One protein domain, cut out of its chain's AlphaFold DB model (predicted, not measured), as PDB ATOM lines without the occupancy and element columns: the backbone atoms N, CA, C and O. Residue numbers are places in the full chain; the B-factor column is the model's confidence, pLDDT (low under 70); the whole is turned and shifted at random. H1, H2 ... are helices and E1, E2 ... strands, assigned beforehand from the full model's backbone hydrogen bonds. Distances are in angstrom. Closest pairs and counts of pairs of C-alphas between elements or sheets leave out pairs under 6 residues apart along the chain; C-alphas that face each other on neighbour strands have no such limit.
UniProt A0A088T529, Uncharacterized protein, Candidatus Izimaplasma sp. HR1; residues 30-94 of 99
ATOM      1  N   VAL A  30     120.926 133.880  85.460       98.31
ATOM      2  CA  VAL A  30     120.057 132.750  85.771       98.31
ATOM      3  C   VAL A  30     120.550 132.103  87.057       98.31
ATOM      4  O   VAL A  30     121.667 131.588  87.107       98.31
ATOM      5  N   ALA A  31     119.717 132.100  88.096       98.38
ATOM      6  CA  ALA A  31     119.928 131.276  89.282       98.38
ATOM      7  C   ALA A  31     119.053 130.027  89.211       98.38
ATOM      8  O   ALA A  31     117.854 130.141  88.979       98.38
ATOM      9  N   VAL A  32     119.632 128.853  89.463       98.38
ATOM     10  CA  VAL A  32     118.911 127.575  89.585       98.38
ATOM     11  C   VAL A  32     119.195 126.982  90.960       98.38
ATOM     12  O   VAL A  32     120.346 126.703  91.283       98.38
ATOM     13  N   CYS A  33     118.152 126.791  91.763       98.12
ATOM     14  CA  CYS A  33     118.218 126.437  93.179       98.12
ATOM     15  C   CYS A  33     117.404 125.156  93.473       98.12
ATOM     16  O   CYS A  33     116.187 125.237  93.645       98.12
ATOM     17  N   PRO A  34     118.040 123.970  93.531       97.25
ATOM     18  CA  PRO A  34     117.378 122.709  93.875       97.25
ATOM     19  C   PRO A  34     117.250 122.504  95.397       97.25
ATOM     20  O   PRO A  34     118.236 122.255  96.088       97.25
ATOM     21  N   GLN A  35     116.028 122.533  95.934       92.31
ATOM     22  CA  GLN A  35     115.740 122.308  97.357       92.31
ATOM     23  C   GLN A  35     114.426 121.531  97.553       92.31
ATOM     24  O   GLN A  35     113.458 122.016  98.135       92.31
ATOM     25  N   GLY A  36     114.387 120.299  97.049       93.38
ATOM     26  CA  GLY A  36     113.162 119.497  96.956       93.38
ATOM     27  C   GLY A  36     112.438 119.769  95.639       93.38
ATOM     28  O   GLY A  36     112.341 118.864  94.817       93.38
ATOM     29  N   ASP A  37     112.049 121.024  95.424       95.94
ATOM     30  CA  ASP A  37     111.679 121.570  94.113       95.94
ATOM     31  C   ASP A  37     112.879 122.291  93.471       95.94
ATOM     32  O   ASP A  37     113.847 122.642  94.156       95.94
ATOM     33  N   THR A  38     112.823 122.530  92.160       97.69
ATOM     34  CA  THR A  38     113.809 123.354  91.441       97.69
ATOM     35  C   THR A  38     113.237 124.736  91.177       97.69
ATOM     36  O   THR A  38     112.318 124.889  90.371       97.69
ATOM     37  N   PHE A  39     113.818 125.754  91.806       98.06
ATOM     38  CA  PHE A  39     113.460 127.149  91.564       98.06
ATOM     39  C   PHE A  39     114.456 127.782  90.604       98.06
ATOM     40  O   PHE A  39     115.666 127.649  90.797       98.06
ATOM     41  N   LYS A  40     113.962 128.470  89.574       98.44
ATOM     42  CA  LYS A  40     114.809 129.211  88.635       98.44
ATOM     43  C   LYS A  40     114.375 130.669  88.563       98.44
ATOM     44  O   LYS A  40     113.196 130.950  88.374       98.44
ATOM     45  N   TYR A  41     115.344 131.567  88.684       98.00
ATOM     46  CA  TYR A  41     115.165 133.016  88.617       98.00
ATOM     47  C   TYR A  41     115.980 133.548  87.447       98.00
ATOM     48  O   TYR A  41     117.161 133.219  87.344       98.00
ATOM     49  N   ILE A  42     115.372 134.376  86.603       97.81
ATOM     50  CA  ILE A  42     116.094 135.189  85.621       97.81
ATOM     51  C   ILE A  42     116.005 136.631  86.084       97.81
ATOM     52  O   ILE A  42     114.906 137.167  86.233       97.81
ATOM     53  N   TYR A  43     117.147 137.236  86.387       97.69
ATOM     54  CA  TYR A  43     117.173 138.485  87.131       97.69
ATOM     55  C   TYR A  43     118.362 139.369  86.779       97.69
ATOM     56  O   TYR A  43     119.375 138.904  86.259       97.69
ATOM     57  N   LYS A  44     118.256 140.648  87.130       97.06
ATOM     58  CA  LYS A  44     119.370 141.592  87.123       97.06
ATOM     59  C   LYS A  44     119.236 142.530  88.310       97.06
ATOM     60  O   LYS A  44     118.158 143.065  88.539       97.06
ATOM     61  N   ASP A  45     120.333 142.717  89.040       96.44
ATOM     62  CA  ASP A  45     120.396 143.568  90.230       96.44
ATOM     63  C   ASP A  45     119.294 143.220  91.259       96.44
ATOM     64  O   ASP A  45     119.363 142.186  91.934       96.44
ATOM     65  N   ASP A  46     118.276 144.067  91.372       96.88
ATOM     66  CA  ASP A  46     117.125 143.958  92.271       96.88
ATOM     67  C   ASP A  46     115.837 143.498  91.565       96.88
ATOM     68  O   ASP A  46     114.811 143.335  92.214       96.88
ATOM     69  N   THR A  47     115.872 143.244  90.258       96.81
ATOM     70  CA  THR A  47     114.684 142.952  89.447       96.81
ATOM     71  C   THR A  47     114.663 141.493  88.989       96.81
ATOM     72  O   THR A  47     115.603 141.023  88.343       96.81
ATOM     73  N   VAL A  48     113.568 140.779  89.266       97.25
ATOM     74  CA  VAL A  48     113.283 139.434  88.741       97.25
ATOM     75  C   VAL A  48     112.368 139.554  87.524       97.25
ATOM     76  O   VAL A  48     111.254 140.060  87.626       97.25
ATOM     77  N   TYR A  49     112.826 139.066  86.373       96.31
ATOM     78  CA  TYR A  49     112.066 139.097  85.119       96.31
ATOM     79  C   TYR A  49     111.201 137.857  84.945       96.31
ATOM     80  O   TYR A  49     110.044 137.951  84.553       96.31
ATOM     81  N   GLU A  50     111.759 136.690  85.263       96.44
ATOM     82  CA  GLU A  50     111.038 135.427  85.186       96.44
ATOM     83  C   GLU A  50     111.334 134.570  86.409       96.44
ATOM     84  O   GLU A  50     112.468 134.491  86.893       96.44
ATOM     85  N   PHE A  51     110.298 133.880  86.875       97.31
ATOM     86  CA  PHE A  51     110.387 132.932  87.969       97.31
ATOM     87  C   PHE A  51     109.753 131.609  87.558       97.31
ATOM     88  O   PHE A  51     108.636 131.569  87.046       97.31
ATOM     89  N   TYR A  52     110.468 130.517  87.797       97.94
ATOM     90  CA  TYR A  52     110.026 129.170  87.479       97.94
ATOM     91  C   TYR A  52     110.072 128.289  88.719       97.94
ATOM     92  O   TYR A  52     111.002 128.374  89.524       97.94
ATOM     93  N   SER A  53     109.114 127.371  88.798       97.88
ATOM     94  CA  SER A  53     109.120 126.254  89.738       97.88
ATOM     95  C   SER A  53     108.995 124.955  88.952       97.88
ATOM     96  O   SER A  53     108.069 124.805  88.155       97.88
ATOM     97  N   ASN A  54     109.947 124.040  89.135       97.44
ATOM     98  CA  ASN A  54     110.022 122.761  88.424       97.44
ATOM     99  C   ASN A  54     109.890 122.921  86.896       97.44
ATOM    100  O   ASN A  54     109.077 122.257  86.259       97.44
ATOM    101  N   ASP A  55     110.666 123.854  86.334       96.50
ATOM    102  CA  ASP A  55     110.680 124.225  84.909       96.50
ATOM    103  C   ASP A  55     109.372 124.818  84.354       96.50
ATOM    104  O   ASP A  55     109.263 125.078  83.156       96.50
ATOM    105  N   VAL A  56     108.398 125.122  85.215       97.69
ATOM    106  CA  VAL A  56     107.149 125.795  84.838       97.69
ATOM    107  C   VAL A  56     107.251 127.285  85.145       97.69
ATOM    108  O   VAL A  56     107.431 127.660  86.307       97.69
ATOM    109  N   LEU A  57     107.109 128.127  84.116       96.94
ATOM    110  CA  LEU A  57     107.016 129.583  84.268       96.94
ATOM    111  C   LEU A  57     105.810 129.924  85.146       96.94
ATOM    112  O   LEU A  57     104.700 129.450  84.898       96.94
ATOM    113  N   GLN A  58     106.047 130.700  86.197       97.38
ATOM    114  CA  GLN A  58     105.007 131.137  87.118       97.38
ATOM    115  C   GLN A  58     104.307 132.392  86.591       97.38
ATOM    116  O   GLN A  58     104.873 133.151  85.807       97.38
ATOM    117  N   ASP A  59     103.065 132.602  87.024       95.56
ATOM    118  CA  ASP A  59     102.296 133.784  86.644       95.56
ATOM    119  C   ASP A  59     102.829 135.082  87.279       95.56
ATOM    120  O   ASP A  59     103.615 135.074  88.233       95.56
ATOM    121  N   GLU A  60     102.362 136.220  86.756       93.12
ATOM    122  CA  GLU A  60     102.728 137.559  87.237       93.12
ATOM    123  C   GLU A  60     102.423 137.771  88.728       93.12
ATOM    124  O   GLU A  60     103.106 138.545  89.398       93.12
ATOM    125  N   GLY A  61     101.409 137.088  89.272       96.12
ATOM    126  CA  GLY A  61     101.054 137.184  90.684       96.12
ATOM    127  C   GLY A  61     102.142 136.589  91.570       96.12
ATOM    128  O   GLY A  61     102.579 137.222  92.532       96.12
ATOM    129  N   MET A  62     102.625 135.396  91.218       96.50
ATOM    130  CA  MET A  62     103.751 134.769  91.908       96.50
ATOM    131  C   MET A  62     105.051 135.553  91.698       96.50
ATOM    132  O   MET A  62     105.798 135.755  92.658       96.50
ATOM    133  N   LEU A  63     105.302 136.046  90.481       95.06
ATOM    134  CA  LEU A  63     106.453 136.909  90.201       95.06
ATOM    135  C   LEU A  63     106.435 138.165  91.086       95.06
ATOM    136  O   LEU A  63     107.446 138.498  91.696       95.06
ATOM    137  N   GLY A  64     105.274 138.809  91.237       96.12
ATOM    138  CA  GLY A  64     105.103 139.976  92.104       96.12
ATOM    139  C   GLY A  64     105.345 139.681  93.589       96.12
ATOM    140  O   GLY A  64     105.899 140.523  94.299       96.12
ATOM    141  N   ILE A  65     104.990 138.483  94.066       97.00
ATOM    142  CA  ILE A  65     105.304 138.038  95.435       97.00
ATOM    143  C   ILE A  65     106.818 137.894  95.617       97.00
ATOM    144  O   ILE A  65     107.362 138.392  96.603       97.00
ATOM    145  N   VAL A  66     107.498 137.240  94.671       96.62
ATOM    146  CA  VAL A  66     108.960 137.082  94.698       96.62
ATOM    147  C   VAL A  66     109.645 138.445  94.643       96.62
ATOM    148  O   VAL A  66     110.506 138.719  95.474       96.62
ATOM    149  N   GLN A  67     109.222 139.322  93.733       97.25
ATOM    150  CA  GLN A  67     109.765 140.674  93.614       97.25
ATOM    151  C   GLN A  67     109.587 141.463  94.917       97.25
ATOM    152  O   GLN A  67     110.538 142.048  95.417       97.25
ATOM    153  N   SER A  68     108.410 141.391  95.545       97.31
ATOM    154  CA  SER A  68     108.171 142.055  96.836       97.31
ATOM    155  C   SER A  68     109.095 141.536  97.946       97.31
ATOM    156  O   SER A  68     109.474 142.285  98.847       97.31
ATOM    157  N   ALA A  69     109.458 140.248  97.911       96.50
ATOM    158  CA  ALA A  69     110.428 139.684  98.844       96.50
ATOM    159  C   ALA A  69     111.849 140.195  98.556       96.50
ATOM    160  O   ALA A  69     112.561 140.559  99.493       96.50
ATOM    161  N   VAL A  70     112.232 140.297  97.281       96.94
ATOM    162  CA  VAL A  70     113.514 140.873  96.847       96.94
ATOM    163  C   VAL A  70     113.648 142.336  97.267       96.94
ATOM    164  O   VAL A  70     114.678 142.717  97.826       96.94
ATOM    165  N   ASP A  71     112.597 143.137  97.089       96.56
ATOM    166  CA  ASP A  71     112.577 144.555  97.467       96.56
ATOM    167  C   ASP A  71     112.867 144.752  98.966       96.56
ATOM    168  O   ASP A  71     113.423 145.768  99.383       96.56
ATOM    169  N   SER A  72     112.521 143.760  99.796       95.12
ATOM    170  CA  SER A  72     112.789 143.786 101.239       95.12
ATOM    171  C   SER A  72     114.244 143.472 101.609       95.12
ATOM    172  O   SER A  72     114.700 143.871 102.682       95.12
ATOM    173  N   THR A  73     114.978 142.780 100.734       94.88
ATOM    174  CA  THR A  73     116.388 142.403 100.933       94.88
ATOM    175  C   THR A  73     117.365 143.307 100.189       94.88
ATOM    176  O   THR A  73     118.521 143.401 100.591       94.88
ATOM    177  N   GLY A  74     116.915 143.997  99.141       93.94
ATOM    178  CA  GLY A  74     117.688 144.985  98.388       93.94
ATOM    179  C   GLY A  74     118.218 144.476  97.048       93.94
ATOM    180  O   GLY A  74     118.126 145.203  96.070       93.94
ATOM    181  N   THR A  75     118.726 143.243  96.969       96.50
ATOM    182  CA  THR A  75     119.098 142.614  95.689       96.50
ATOM    183  C   THR A  75     118.525 141.210  95.575       96.50
ATOM    184  O   THR A  75     118.265 140.542  96.581       96.50
ATOM    185  N   VAL A  76     118.368 140.719  94.342       97.50
ATOM    186  CA  VAL A  76     117.929 139.333  94.109       97.50
ATOM    187  C   VAL A  76     118.966 138.349  94.641       97.50
ATOM    188  O   VAL A  76     118.617 137.287  95.154       97.50
ATOM    189  N   ARG A  77     120.253 138.712  94.574       97.19
ATOM    190  CA  ARG A  77     121.325 137.879  95.114       97.19
ATOM    191  C   ARG A  77     121.201 137.716  96.628       97.19
ATOM    192  O   ARG A  77     121.256 136.585  97.104       97.19
ATOM    193  N   ASP A  78     120.985 138.812  97.350       97.25
ATOM    194  CA  ASP A  78     120.820 138.788  98.806       97.25
ATOM    195  C   ASP A  78     119.572 137.993  99.210       97.25
ATOM    196  O   ASP A  78     119.621 137.198 100.150       97.25
ATOM    197  N   TYR A  79     118.473 138.141  98.461       97.62
ATOM    198  CA  TYR A  79     117.271 137.327  98.642       97.62
ATOM    199  C   TYR A  79     117.560 135.827  98.494       97.62
ATOM    200  O   TYR A  79     117.174 135.032  99.356       97.62
ATOM    201  N   ILE A  80     118.242 135.429  97.416       97.50
ATOM    202  CA  ILE A  80     118.561 134.023  97.138       97.50
ATOM    203  C   ILE A  80     119.496 133.460  98.214       97.50
ATOM    204  O   ILE A  80     119.233 132.377  98.734       97.50
ATOM    205  N   ASP A  81     120.541 134.196  98.598       96.38
ATOM    206  CA  ASP A  81     121.495 133.757  99.624       96.38
ATOM    207  C   ASP A  81     120.861 133.672 101.028       96.38
ATOM    208  O   ASP A  81     121.305 132.876 101.857       96.38
ATOM    209  N   ALA A  82     119.810 134.454 101.301       95.88
ATOM    210  CA  ALA A  82     119.030 134.357 102.535       95.88
ATOM    211  C   ALA A  82     117.992 133.219 102.509       95.88
ATOM    212  O   ALA A  82     117.673 132.648 103.554       95.88
ATOM    213  N   THR A  83     117.449 132.900 101.330       95.88
ATOM    214  CA  THR A  83     116.377 131.905 101.154       95.88
ATOM    215  C   THR A  83     116.923 130.483 101.081       95.88
ATOM    216  O   THR A  83     116.352 129.562 101.671       95.88
ATOM    217  N   PHE A  84     118.036 130.293 100.375       96.00
ATOM    218  CA  PHE A  84     118.609 128.981 100.095       96.00
ATOM    219  C   PHE A  84     119.893 128.750 100.888       96.00
ATOM    220  O   PHE A  84     120.662 129.662 101.178       96.00
ATOM    221  N   VAL A  85     120.161 127.487 101.222       93.69
ATOM    222  CA  VAL A  85     121.430 127.113 101.855       93.69
ATOM    223  C   VAL A  85     122.586 127.402 100.892       93.69
ATOM    224  O   VAL A  85     122.510 127.101  99.699       93.69
ATOM    225  N   ALA A  86     123.683 127.950 101.416       92.56
ATOM    226  CA  ALA A  86     124.868 128.266 100.626       92.56
ATOM    227  C   ALA A  86     125.355 127.058  99.801       92.56
ATOM    228  O   ALA A  86     125.475 125.942 100.308       92.56
ATOM    229  N   GLY A  87     125.657 127.301  98.524       92.56
ATOM    230  CA  GLY A  87     126.133 126.280  97.585       92.56
ATOM    231  C   GLY A  87     125.038 125.426  96.939       92.56
ATOM    232  O   GLY A  87     125.365 124.612  96.080       92.56
ATOM    233  N   VAL A  88     123.764 125.610  97.303       96.19
ATOM    234  CA  VAL A  88     122.643 124.950  96.615       96.19
ATOM    235  C   VAL A  88     122.438 125.541  95.224       96.19
ATOM    236  O   VAL A  88     122.312 124.802  94.253       96.19
ATOM    237  N   CYS A  89     122.421 126.867  95.120       97.94
ATOM    238  CA  CYS A  89     122.129 127.546  93.866       97.94
ATOM    239  C   CYS A  89     123.346 127.619  92.935       97.94
ATOM    240  O   CYS A  89     124.452 127.966  93.362       97.94
ATOM    241  N   THR A  90     123.122 127.381  91.646       98.12
ATOM    242  CA  THR A  90     124.077 127.669  90.566       98.12
ATOM    243  C   THR A  90     123.688 128.953  89.852       98.12
ATOM    244  O   THR A  90     122.503 129.180  89.626       98.12
ATOM    245  N   PHE A  91     124.676 129.759  89.465       98.00
ATOM    246  CA  PHE A  91     124.474 131.060  88.826       98.00
ATOM    247  C   PHE A  91     125.236 131.096  87.507       98.00
ATOM    248  O   PHE A  91     126.429 130.785  87.483       98.00
ATOM    249  N   THR A  92     124.553 131.452  86.428       98.06
ATOM    250  CA  THR A  92     125.123 131.528  85.079       98.06
ATOM    251  C   THR A  92     124.621 132.768  84.362       98.06
ATOM    252  O   THR A  92     123.546 133.268  84.685       98.06
ATOM    253  N   ASP A  93     125.359 133.224  83.357       97.69
ATOM    254  CA  ASP A  93     124.891 134.295  82.480       97.69
ATOM    255  C   ASP A  93     123.630 133.852  81.726       97.69
ATOM    256  O   ASP A  93     123.489 132.685  81.337       97.69
ATOM    257  N   TYR A  94     122.697 134.781  81.539       95.69
ATOM    258  CA  TYR A  94     121.528 134.568  80.706       95.69
ATOM    259  C   TYR A  94     121.951 134.482  79.241       95.69
ATOM    260  O   TYR A  94     122.596 135.372  78.698       95.69
TER     261      TYR A  94
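What this domain is: This is residues 30 to 94 of the 99 residues of an uncharacterized protein of Candidatus Izimaplasma sp. HR1 (UniProt A0A088T529). A twisted antiparallel sheet, E3 - E2 - E1 - E4, has helices H1 and H2 over one face and its other face bare. The 65 printed residues, of mixed class, run E1, E2, E3, H1, H2, E4. The whole is compact: radius of gyration of the C-alphas 10.7 A, spans 24 by 23 by 22 A.

How they stand to each other: E2, residues 37 to 44, forms hairpins with E1, residues 30 to 35 (N 33 to O 39, 2.8 A), and E3, residues 47 to 53 (N 42 to O 50, 2.9 A): a meander, each strand the antiparallel neighbour of the one before. Edge strand E4, residues 90 to 93, neighbours E1 (N 30 to O 92, 2.8 A). H1, residues 60 to 73, is over E3, height over the sheet 8.5 A; their closest C-alphas, Phe 51 and Leu 63, are 6.0 A apart. H2, residues 76 to 83, is on the same face, over E2, at 9.7 A. H1 and H2 touch only at the corner, about perpendicular at 86 degrees; the closest C-alphas, Val 70 and Val 76, are 5.4 A apart. Every O i to N i+4 pair is within hydrogen-bond range in H2, 8 of 10 in H1.

Where its parts are: E2 measures 22.6 A, H1 19.9 A. E1 begins at C-alpha 30 (120.057, 132.750, 85.771); E4 ends at C-alpha 93 (124.891, 134.295, 82.480).

The domain as a whole: The farthest C-alphas, Gly 61 and Gly 87, are 28.2 A apart. The printed part has no cut, no link is long, and no printed residue is under 70.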